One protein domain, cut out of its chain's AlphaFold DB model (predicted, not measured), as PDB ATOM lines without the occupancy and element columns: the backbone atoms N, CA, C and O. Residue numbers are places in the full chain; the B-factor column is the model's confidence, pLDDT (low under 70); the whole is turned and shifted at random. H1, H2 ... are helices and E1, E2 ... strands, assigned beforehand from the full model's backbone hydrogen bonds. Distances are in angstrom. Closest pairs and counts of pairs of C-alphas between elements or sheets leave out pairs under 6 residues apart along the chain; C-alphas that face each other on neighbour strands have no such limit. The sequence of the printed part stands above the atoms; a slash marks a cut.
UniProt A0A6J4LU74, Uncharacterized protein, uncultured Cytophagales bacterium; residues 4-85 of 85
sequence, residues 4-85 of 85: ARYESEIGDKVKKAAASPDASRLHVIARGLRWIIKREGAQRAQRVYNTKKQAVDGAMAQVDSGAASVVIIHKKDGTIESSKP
ATOM      1  N   ALA A   4     110.058   8.808  46.107       59.41
ATOM      2  CA  ALA A   4     110.446   9.347  44.804       59.41
ATOM      3  C   ALA A   4     111.075   8.292  43.871       59.41
ATOM      4  O   ALA A   4     110.788   8.273  42.677       59.41
ATOM      5  N   ARG A   5     111.887   7.369  44.411       57.47
ATOM      6  CA  ARG A   5     112.489   6.278  43.620       57.47
ATOM      7  C   ARG A   5     111.437   5.260  43.171       57.47
ATOM      8  O   ARG A   5     111.480   4.783  42.045       57.47
ATOM      9  N   TYR A   6     110.458   4.987  44.036       54.75
ATOM     10  CA  TYR A   6     109.328   4.109  43.724       54.75
ATOM     11  C   TYR A   6     108.436   4.689  42.615       54.75
ATOM     12  O   TYR A   6     108.008   3.968  41.718       54.75
ATOM     13  N   GLU A   7     108.181   5.998  42.639       60.16
ATOM     14  CA  GLU A   7     107.372   6.677  41.621       60.16
ATOM     15  C   GLU A   7     108.088   6.751  40.257       60.16
ATOM     16  O   GLU A   7     107.440   6.534  39.228       60.16
ATOM     17  N   SER A   8     109.415   6.954  40.226       65.94
ATOM     18  CA  SER A   8     110.189   6.956  38.970       65.94
ATOM     19  C   SER A   8     110.263   5.567  38.328       65.94
ATOM     20  O   SER A   8     110.005   5.435  37.133       65.94
ATOM     21  N   GLU A   9     110.513   4.516  39.115       62.81
ATOM     22  CA  GLU A   9     110.559   3.138  38.607       62.81
ATOM     23  C   GLU A   9     109.213   2.695  38.018       62.81
ATOM     24  O   GLU A   9     109.164   1.961  37.028       62.81
ATOM     25  N   ILE A  10     108.101   3.151  38.600       70.19
ATOM     26  CA  ILE A  10     106.760   2.920  38.053       70.19
ATOM     27  C   ILE A  10     106.578   3.693  36.739       70.19
ATOM     28  O   ILE A  10     106.058   3.129  35.775       70.19
ATOM     29  N   GLY A  11     107.029   4.949  36.671       70.25
ATOM     30  CA  GLY A  11     106.959   5.777  35.463       70.25
ATOM     31  C   GLY A  11     107.697   5.162  34.271       70.25
ATOM     32  O   GLY A  11     107.147   5.086  33.169       70.25
ATOM     33  N   ASP A  12     108.898   4.638  34.497       69.94
ATOM     34  CA  ASP A  12     109.717   4.044  33.436       69.94
ATOM     35  C   ASP A  12     109.146   2.704  32.947       69.94
ATOM     36  O   ASP A  12     109.120   2.430  31.743       69.94
ATOM     37  N   LYS A  13     108.571   1.903  33.853       65.38
ATOM     38  CA  LYS A  13     107.834   0.676  33.498       65.38
ATOM     39  C   LYS A  13     106.593   0.981  32.655       65.38
ATOM     40  O   LYS A  13     106.291   0.253  31.709       65.38
ATOM     41  N   VAL A  14     105.887   2.071  32.963       65.00
ATOM     42  CA  VAL A  14     104.705   2.513  32.208       65.00
ATOM     43  C   VAL A  14     105.087   2.990  30.808       65.00
ATOM     44  O   VAL A  14     104.387   2.620  29.865       65.00
ATOM     45  N   LYS A  15     106.193   3.735  30.666       67.50
ATOM     46  CA  LYS A  15     106.722   4.191  29.370       67.50
ATOM     47  C   LYS A  15     107.191   3.035  28.491       67.50
ATOM     48  O   LYS A  15     106.861   3.006  27.313       67.50
ATOM     49  N   LYS A  16     107.897   2.050  29.057       62.41
ATOM     50  CA  LYS A  16     108.379   0.888  28.293       62.41
ATOM     51  C   LYS A  16     107.227   0.033  27.748       62.41
ATOM     52  O   LYS A  16     107.271  -0.368  26.594       62.41
ATOM     53  N   ALA A  17     106.168  -0.158  28.535       57.69
ATOM     54  CA  ALA A  17     104.934  -0.818  28.089       57.69
ATOM     55  C   ALA A  17     104.059   0.058  27.165       57.69
ATOM     56  O   ALA A  17     103.043  -0.404  26.656       57.69
ATOM     57  N   ALA A  18     104.393   1.341  26.993       56.59
ATOM     58  CA  ALA A  18     103.685   2.242  26.089       56.59
ATOM     59  C   ALA A  18     104.291   2.291  24.671       56.59
ATOM     60  O   ALA A  18     103.696   2.871  23.771       56.59
ATOM     61  N   ALA A  19     105.474   1.709  24.467       54.47
ATOM     62  CA  ALA A  19     106.229   1.833  23.221       54.47
ATOM     63  C   ALA A  19     105.884   0.772  22.153       54.47
ATOM     64  O   ALA A  19     106.433   0.826  21.057       54.47
ATOM     65  N   SER A  20     104.990  -0.178  22.442       52.97
ATOM     66  CA  SER A  20     104.489  -1.147  21.461       52.97
ATOM     67  C   SER A  20     103.079  -0.722  21.010       52.97
ATOM     68  O   SER A  20     102.215  -0.514  21.863       52.97
ATOM     69  N   PRO A  21     102.822  -0.527  19.701       54.66
ATOM     70  CA  PRO A  21     101.598   0.104  19.193       54.66
ATOM     71  C   PRO A  21     100.395  -0.846  19.115       54.66
ATOM     72  O   PRO A  21      99.334  -0.466  18.620       54.66
ATOM     73  N   ASP A  22     100.536  -2.085  19.586       65.12
ATOM     74  CA  ASP A  22      99.485  -3.089  19.498       65.12
ATOM     75  C   ASP A  22      98.479  -2.916  20.645       65.12
ATOM     76  O   ASP A  22      98.459  -3.671  21.617       65.12
ATOM     77  N   ALA A  23      97.631  -1.888  20.535       65.56
ATOM     78  CA  ALA A  23      96.594  -1.548  21.518       65.56
ATOM     79  C   ALA A  23      95.580  -2.685  21.766       65.56
ATOM     80  O   ALA A  23      94.740  -2.583  22.672       65.56
ATOM     81  N   SER A  24      95.647  -3.759  20.972       81.88
ATOM     82  CA  SER A  24      94.886  -4.986  21.174       81.88
ATOM     83  C   SER A  24      95.443  -5.856  22.311       81.88
ATOM     84  O   SER A  24      94.726  -6.719  22.809       81.88
ATOM     85  N   ARG A  25      96.666  -5.610  22.796       93.12
ATOM     86  CA  ARG A  25      97.258  -6.358  23.913       93.12
ATOM     87  C   ARG A  25      96.906  -5.749  25.260       93.12
ATOM     88  O   ARG A  25      96.912  -4.528  25.453       93.12
ATOM     89  N   LEU A  26      96.638  -6.620  26.225       96.62
ATOM     90  CA  LEU A  26      96.375  -6.250  27.610       96.62
ATOM     91  C   LEU A  26      97.484  -6.754  28.520       96.62
ATOM     92  O   LEU A  26      97.877  -7.908  28.454       96.62
ATOM     93  N   HIS A  27      97.927  -5.911  29.443       97.31
ATOM     94  CA  HIS A  27      98.849  -6.278  30.507       97.31
ATOM     95  C   HIS A  27      98.108  -6.410  31.828       97.31
ATOM     96  O   HIS A  27      97.435  -5.474  32.272       97.31
ATOM     97  N   VAL A  28      98.307  -7.545  32.490       97.75
ATOM     98  CA  VAL A  28      97.898  -7.792  33.871       97.75
ATOM     99  C   VAL A  28      99.108  -7.583  34.774       97.75
ATOM    100  O   VAL A  28     100.058  -8.365  34.744       97.75
ATOM    101  N   ILE A  29      99.087  -6.511  35.569       96.62
ATOM    102  CA  ILE A  29     100.252  -6.041  36.337       96.62
ATOM    103  C   ILE A  29      99.892  -5.907  37.819       96.62
ATOM    104  O   ILE A  29      98.832  -5.384  38.169       96.62
ATOM    105  N   ALA A  30     100.788  -6.346  38.704       96.25
ATOM    106  CA  ALA A  30     100.656  -6.108  40.137       96.25
ATOM    107  C   ALA A  30     100.908  -4.627  40.483       96.25
ATOM    108  O   ALA A  30     101.882  -4.020  40.039       96.25
ATOM    109  N   ARG A  31     100.050  -4.048  41.327       92.00
ATOM    110  CA  ARG A  31     100.161  -2.681  41.853       92.00
ATOM    111  C   ARG A  31      99.891  -2.692  43.357       92.00
ATOM    112  O   ARG A  31      98.749  -2.571  43.804       92.00
ATOM    113  N   GLY A  32     100.955  -2.852  44.142       90.12
ATOM    114  CA  GLY A  32     100.852  -3.046  45.589       90.12
ATOM    115  C   GLY A  32     100.088  -4.333  45.910       90.12
ATOM    116  O   GLY A  32     100.476  -5.412  45.471       90.12
ATOM    117  N   LEU A  33      98.978  -4.210  46.640       92.75
ATOM    118  CA  LEU A  33      98.097  -5.336  46.985       92.75
ATOM    119  C   LEU A  33      97.023  -5.630  45.923       92.75
ATOM    120  O   LEU A  33      96.199  -6.515  46.118       92.75
ATOM    121  N   ARG A  34      97.001  -4.878  44.817       96.56
ATOM    122  CA  ARG A  34      95.968  -4.954  43.775       96.56
ATOM    123  C   ARG A  34      96.574  -5.366  42.440       96.56
ATOM    124  O   ARG A  34      97.791  -5.359  42.267       96.56
ATOM    125  N   TRP A  35      95.717  -5.695  41.488       97.81
ATOM    126  CA  TRP A  35      96.093  -6.058  40.125       97.81
ATOM    127  C   TRP A  35      95.361  -5.168  39.139       97.81
ATOM    128  O   TRP A  35      94.197  -4.841  39.347       97.81
ATOM    129  N   ILE A  36      96.039  -4.741  38.084       97.50
ATOM    130  CA  ILE A  36      95.462  -3.848  37.081       97.50
ATOM    131  C   ILE A  36      95.450  -4.507  35.714       97.50
ATOM    132  O   ILE A  36      96.337  -5.298  35.409       97.50
ATOM    133  N   ILE A  37      94.474  -4.119  34.900       97.19
ATOM    134  CA  ILE A  37      94.501  -4.318  33.453       97.19
ATOM    135  C   ILE A  37      94.896  -2.990  32.819       97.19
ATOM    136  O   ILE A  37      94.353  -1.936  33.172       97.19
ATOM    137  N   LYS A  38      95.833  -3.033  31.881       94.44
ATOM    138  CA  LYS A  38      96.316  -1.874  31.135       94.44
ATOM    139  C   LYS A  38      96.469  -2.263  29.664       94.44
ATOM    140  O   LYS A  38      97.067  -3.292  29.391       94.44
ATOM    141  N   ARG A  39      95.984  -1.445  28.725       94.25
ATOM    142  CA  ARG A  39      96.314  -1.634  27.301       94.25
ATOM    143  C   ARG A  39      97.788  -1.321  27.054       94.25
ATOM    144  O   ARG A  39      98.311  -0.351  27.612       94.25
ATOM    145  N   GLU A  40      98.437  -2.128  26.228       88.62
ATOM    146  CA  GLU A  40      99.741  -1.784  25.655       88.62
ATOM    147  C   GLU A  40      99.636  -0.383  25.015       88.62
ATOM    148  O   GLU A  40      98.585  -0.007  24.489       88.62
ATOM    149  N   GLY A  41     100.647   0.468  25.184       85.56
ATOM    150  CA  GLY A  41     100.556   1.873  24.749       85.56
ATOM    151  C   GLY A  41      99.978   2.843  25.790       85.56
ATOM    152  O   GLY A  41     100.352   4.017  25.833       85.56
ATOM    153  N   ALA A  42      99.075   2.390  26.666       88.69
ATOM    154  CA  ALA A  42      98.339   3.298  27.546       88.69
ATOM    155  C   ALA A  42      99.226   3.909  28.649       88.69
ATOM    156  O   ALA A  42     100.220   3.333  29.080       88.69
ATOM    157  N   GLN A  43      98.837   5.067  29.185       87.50
ATOM    158  CA  GLN A  43      99.501   5.673  30.356       87.50
ATOM    159  C   GLN A  43      98.775   5.371  31.674       87.50
ATOM    160  O   GLN A  43      99.309   5.596  32.758       87.50
ATOM    161  N   ARG A  44      97.544   4.854  31.602       89.44
ATOM    162  CA  ARG A  44      96.663   4.638  32.757       89.44
ATOM    163  C   ARG A  44      96.124   3.214  32.774       89.44
ATOM    164  O   ARG A  44      95.982   2.583  31.729       89.44
ATOM    165  N   ALA A  45      95.822   2.723  33.972       94.44
ATOM    166  CA  ALA A  45      95.099   1.469  34.142       94.44
ATOM    167  C   ALA A  45      93.673   1.614  33.592       94.44
ATOM    168  O   ALA A  45      93.010   2.617  33.848       94.44
ATOM    169  N   GLN A  46      93.206   0.598  32.873       94.25
ATOM    170  CA  GLN A  46      91.827   0.499  32.401       94.25
ATOM    171  C   GLN A  46      90.909   0.005  33.527       94.25
ATOM    172  O   GLN A  46      89.808   0.517  33.704       94.25
ATOM    173  N   ARG A  47      91.360  -1.001  34.291       95.38
ATOM    174  CA  ARG A  47      90.616  -1.604  35.409       95.38
ATOM    175  C   ARG A  47      91.546  -1.985  36.555       95.38
ATOM    176  O   ARG A  47      92.739  -2.203  36.348       95.38
ATOM    177  N   VAL A  48      90.981  -2.080  37.759       97.12
ATOM    178  CA  VAL A  48      91.682  -2.468  38.990       97.12
ATOM    179  C   VAL A  48      90.886  -3.559  39.700       97.12
ATOM    180  O   VAL A  48      89.679  -3.436  39.874       97.12
ATOM    181  N   TYR A  49      91.586  -4.592  40.148       97.56
ATOM    182  CA  TYR A  49      91.058  -5.763  40.833       97.56
ATOM    183  C   TYR A  49      91.831  -6.022  42.123       97.56
ATOM    184  O   TYR A  49      92.963  -5.564  42.296       97.56
ATOM    185  N   ASN A  50      91.228  -6.773  43.040       96.88
ATOM    186  CA  ASN A  50      91.865  -7.092  44.317       96.88
ATOM    187  C   ASN A  50      92.799  -8.301  44.201       96.88
ATOM    188  O   ASN A  50      93.773  -8.391  44.938       96.88
ATOM    189  N   THR A  51      92.550  -9.210  43.253       97.38
ATOM    190  CA  THR A  51      93.360 -10.420  43.074       97.38
ATOM    191  C   THR A  51      93.851 -10.582  41.640       97.38
ATOM    192  O   THR A  51      93.250 -10.072  40.693       97.38
ATOM    193  N   LYS A  52      94.943 -11.344  41.480       96.69
ATOM    194  CA  LYS A  52      95.498 -11.700  40.167       96.69
ATOM    195  C   LYS A  52      94.467 -12.426  39.316       96.69
ATOM    196  O   LYS A  52      94.283 -12.077  38.159       96.69
ATOM    197  N   LYS A  53      93.776 -13.401  39.915       97.12
ATOM    198  CA  LYS A  53      92.756 -14.205  39.239       97.12
ATOM    199  C   LYS A  53      91.670 -13.324  38.622       97.12
ATOM    200  O   LYS A  53      91.421 -13.440  37.436       97.12
ATOM    201  N   GLN A  54      91.113 -12.384  39.387       98.00
ATOM    202  CA  GLN A  54      90.084 -11.472  38.876       98.00
ATOM    203  C   GLN A  54      90.580 -10.601  37.712       98.00
ATOM    204  O   GLN A  54      89.836 -10.361  36.766       98.00
ATOM    205  N   ALA A  55      91.833 -10.136  37.770       97.88
ATOM    206  CA  ALA A  55      92.417  -9.357  36.684       97.88
ATOM    207  C   ALA A  55      92.666 -10.199  35.427       97.88
ATOM    208  O   ALA A  55      92.423  -9.716  34.327       97.88
ATOM    209  N   VAL A  56      93.122 -11.445  35.584       97.75
ATOM    210  CA  VAL A  56      93.300 -12.379  34.463       97.75
ATOM    211  C   VAL A  56      91.948 -12.726  33.849       97.75
ATOM    212  O   VAL A  56      91.786 -12.539  32.651       97.75
ATOM    213  N   ASP A  57      90.964 -13.130  34.653       98.06
ATOM    214  CA  ASP A  57      89.619 -13.474  34.173       98.06
ATOM    215  C   ASP A  57      88.973 -12.277  33.443       98.06
ATOM    216  O   ASP A  57      88.417 -12.421  32.358       98.06
ATOM    217  N   GLY A  58      89.114 -11.062  33.988       97.62
ATOM    218  CA  GLY A  58      88.611  -9.839  33.358       97.62
ATOM    219  C   GLY A  58      89.349  -9.427  32.079       97.62
ATOM    220  O   GLY A  58      88.764  -8.735  31.249       97.62
ATOM    221  N   ALA A  59      90.616  -9.817  31.917       97.12
ATOM    222  CA  ALA A  59      91.377  -9.589  30.689       97.12
ATOM    223  C   ALA A  59      91.020 -10.627  29.617       97.12
ATOM    224  O   ALA A  59      90.799 -10.250  28.471       97.12
ATOM    225  N   MET A  60      90.880 -11.899  30.004       97.62
ATOM    226  CA  MET A  60      90.438 -12.971  29.106       97.62
ATOM    227  C   MET A  60      89.034 -12.702  28.563       97.62
ATOM    228  O   MET A  60      88.829 -12.796  27.365       97.62
ATOM    229  N   ALA A  61      88.104 -12.206  29.386       97.31
ATOM    230  CA  ALA A  61      86.781 -11.807  28.897       97.31
ATOM    231  C   ALA A  61      86.840 -10.724  27.796       97.31
ATOM    232  O   ALA A  61      85.966 -10.664  26.934       97.31
ATOM    233  N   GLN A  62      87.864  -9.858  27.804       95.88
ATOM    234  CA  GLN A  62      88.058  -8.880  26.729       95.88
ATOM    235  C   GLN A  62      88.582  -9.536  25.452       95.88
ATOM    236  O   GLN A  62      88.145  -9.141  24.375       95.88
ATOM    237  N   VAL A  63      89.452 -10.539  25.569       94.56
ATOM    238  CA  VAL A  63      89.873 -11.369  24.433       94.56
ATOM    239  C   VAL A  63      88.680 -12.106  23.840       94.56
ATOM    240  O   VAL A  63      88.419 -11.974  22.649       94.56
ATOM    241  N   ASP A  64      87.904 -12.800  24.672       94.12
ATOM    242  CA  ASP A  64      86.760 -13.606  24.235       94.12
ATOM    243  C   ASP A  64      85.704 -12.752  23.508       94.12
ATOM    244  O   ASP A  64      85.042 -13.209  22.580       94.12
ATOM    245  N   SER A  65      85.570 -11.479  23.898       94.50
ATOM    246  CA  SER A  65      84.687 -10.504  23.240       94.50
ATOM    247  C   SER A  65      85.269  -9.846  21.976       94.50
ATOM    248  O   SER A  65      84.594  -9.027  21.353       94.50
ATOM    249  N   GLY A  66      86.524 -10.134  21.617       90.50
ATOM    250  CA  GLY A  66      87.246  -9.511  20.500       90.50
ATOM    251  C   GLY A  66      87.775  -8.094  20.777       90.50
ATOM    252  O   GLY A  66      88.280  -7.430  19.875       90.50
ATOM    253  N   ALA A  67      87.684  -7.602  22.016       90.94
ATOM    254  CA  ALA A  67      88.175  -6.280  22.419       90.94
ATOM    255  C   ALA A  67      89.696  -6.238  22.686       90.94
ATOM    256  O   ALA A  67      90.269  -5.152  22.883       90.94
ATOM    257  N   ALA A  68      90.330  -7.407  22.739       93.56
ATOM    258  CA  ALA A  68      91.761  -7.626  22.878       93.56
ATOM    259  C   ALA A  68      92.169  -8.894  22.108       93.56
ATOM    260  O   ALA A  68      91.317  -9.711  21.780       93.56
ATOM    261  N   SER A  69      93.457  -9.043  21.814       92.62
ATOM    262  CA  SER A  69      93.998 -10.183  21.059       92.62
ATOM    263  C   SER A  69      94.885 -11.110  21.884       92.62
ATOM    264  O   SER A  69      95.081 -12.252  21.486       92.62
ATOM    265  N   VAL A  70      95.493 -10.578  22.951       94.19
ATOM    266  CA  VAL A  70      96.462 -11.267  23.809       94.19
ATOM    267  C   VAL A  70      96.458 -10.619  25.193       94.19
ATOM    268  O   VAL A  70      96.433  -9.389  25.332       94.19
ATOM    269  N   VAL A  71      96.588 -11.441  26.230       97.19
ATOM    270  CA  VAL A  71      96.862 -11.031  27.609       97.19
ATOM    271  C   VAL A  71      98.299 -11.380  27.998       97.19
ATOM    272  O   VAL A  71      98.693 -12.543  28.019       97.19
ATOM    273  N   ILE A  72      99.076 -10.373  28.389       97.00
ATOM    274  CA  ILE A  72     100.414 -10.498  28.970       97.00
ATOM    275  C   ILE A  72     100.304 -10.409  30.492       97.00
ATOM    276  O   ILE A  72      99.855  -9.408  31.052       97.00
ATOM    277  N   ILE A  73     100.725 -11.456  31.192       97.44
ATOM    278  CA  ILE A  73     100.622 -11.558  32.646       97.44
ATOM    279  C   ILE A  73     102.002 -11.330  33.249       97.44
ATOM    280  O   ILE A  73     102.951 -12.050  32.940       97.44
ATOM    281  N   HIS A  74     102.108 -10.355  34.149       97.06
ATOM    282  CA  HIS A  74     103.342 -10.052  34.865       97.06
ATOM    283  C   HIS A  74     103.362 -10.686  36.263       97.06
ATOM    284  O   HIS A  74     102.326 -10.867  36.910       97.06
ATOM    285  N   LYS A  75     104.565 -10.974  36.762       95.19
ATOM    286  CA  LYS A  75     104.826 -11.287  38.172       95.19
ATOM    287  C   LYS A  75     104.753 -10.015  39.025       95.19
ATOM    288  O   LYS A  75     104.707  -8.894  38.517       95.19
ATOM    289  N   LYS A  76     104.804 -10.177  40.354       93.50
ATOM    290  CA  LYS A  76     104.839  -9.049  41.307       93.50
ATOM    291  C   LYS A  76     106.069  -8.145  41.148       93.50
ATOM    292  O   LYS A  76     105.981  -6.965  41.468       93.50
ATOM    293  N   ASP A  77     107.186  -8.679  40.655       90.81
ATOM    294  CA  ASP A  77     108.409  -7.913  40.364       90.81
ATOM    295  C   ASP A  77     108.325  -7.109  39.044       90.81
ATOM    296  O   ASP A  77     109.146  -6.224  38.787       90.81
ATOM    297  N   GLY A  78     107.284  -7.349  38.236       89.12
ATOM    298  CA  GLY A  78     107.047  -6.711  36.944       89.12
ATOM    299  C   GLY A  78     107.616  -7.468  35.740       89.12
ATOM    300  O   GLY A  78     107.352  -7.061  34.608       89.12
ATOM    301  N   THR A  79     108.348  -8.568  35.941       93.75
ATOM    302  CA  THR A  79     108.774  -9.455  34.846       93.75
ATOM    303  C   THR A  79     107.576 -10.185  34.243       93.75
ATOM    304  O   THR A  79     106.542 -10.345  34.894       93.75
ATOM    305  N   ILE A  80     107.685 -10.603  32.982       94.69
ATOM    306  CA  ILE A  80     106.629 -11.383  32.330       94.69
ATOM    307  C   ILE A  80     106.623 -12.790  32.932       94.69
ATOM    308  O   ILE A  80     107.660 -13.438  33.058       94.69
ATOM    309  N   GLU A  81     105.441 -13.246  33.328       95.31
ATOM    310  CA  GLU A  81     105.210 -14.610  33.789       95.31
ATOM    311  C   GLU A  81     104.748 -15.506  32.643       95.31
ATOM    312  O   GLU A  81     105.266 -16.604  32.475       95.31
ATOM    313  N   SER A  82     103.757 -15.049  31.876       95.88
ATOM    314  CA  SER A  82     103.175 -15.788  30.753       95.88
ATOM    315  C   SER A  82     102.367 -14.867  29.839       95.88
ATOM    316  O   SER A  82     102.045 -13.735  30.206       95.88
ATOM    317  N   SER A  83     102.017 -15.371  28.657       94.44
ATOM    318  CA  SER A  83     101.066 -14.752  27.733       94.44
ATOM    319  C   SER A  83      99.971 -15.746  27.356       94.44
ATOM    320  O   SER A  83     100.219 -16.952  27.296       94.44
ATOM    321  N   LYS A  84      98.766 -15.244  27.097       93.25
ATOM    322  CA  LYS A  84      97.612 -16.022  26.634       93.25
ATOM    323  C   LYS A  84      96.993 -15.309  25.431       93.25
ATOM    324  O   LYS A  84      96.931 -14.083  25.511       93.25
ATOM    325  N   PRO A  85      96.609 -16.022  24.357       89.44
ATOM    326  CA  PRO A  85      95.763 -15.433  23.328       89.44
ATOM    327  C   PRO A  85      94.466 -14.974  23.981       89.44
ATOM    328  O   PRO A  85      93.906 -15.755  24.786       89.44
TER     329      PRO A  85
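AT A GLANCE: This is residues 4 to 85 of the 85 residues of an uncharacterized protein of uncultured Cytophagales bacterium (UniProt A0A6J4LU74). A strongly twisted sheet of five strands has helix H2 packed on one face, while helix H1 extends away from this body as an arm, its residues 4 to 9 sticking out free. The printed part has 82 residues, with two named helices and five named strands in the order H1 E1 E2 E3 H2 E4 E5. The mixed sheet runs E3 E2 E1 E4 E5, and the class is mixed, helices and strands. The whole is compact, with a radius of gyration of the C-alphas of 11.9 A and spans of 39 by 27 by 20 A.

IN THESE COORDINATES: E1, residues 25 to 31, is 18.5 A long and begins at C-alpha 25 (97.258, -6.358, 23.913). E2 is residues 34 to 39, 16.8 A; E3 is residues 47 to 49; E4 is residues 70 to 74, 13.1 A; E5, residues 80 to 84, ends at C-alpha 84 (97.612, -16.022, 26.634). H2 is residues 52 to 64, 18.3 A, and H1 is residues 4 to 16, 18.7 A, from C-alpha 4 (110.446, 9.347, 44.804).

HOW THE PARTS SIT: E1 and E4 are parallel at 21 degrees, with N 28 and O 72 2.8 A apart. E1, E2 and E3 form a meander, each strand the antiparallel neighbour of the one before; N 29 and O 36 are 3.0 A apart, N 49 and O 35 2.7 A. The hairpin of E4 and E5 is antiparallel, with N 73 and O 82 at 2.8 A. H2 is on the sheet, making two layers, a helix on one face; its closest C-alphas to E1 are those of Val 28 and Ala 55, 6.4 A apart. E3, H2 and E4 form a split strand-helix-strand unit, two strands running the same way with E2 and E1 between them, and its crossover is right-handed. H1 is not on the sheet and is apart from H2. In H1 every O i to N i+4 pair is within hydrogen-bond range; in H2, 8 of 9 are.

THE WHOLE: The C-alphas farthest apart, those of Ala 4 and Ser 65, are 39.0 A apart. The printed part has no cut and no long link. Mean pLDDT of the printed part is 86.5; residues 4 to 9 and 12 to 23 are under 70.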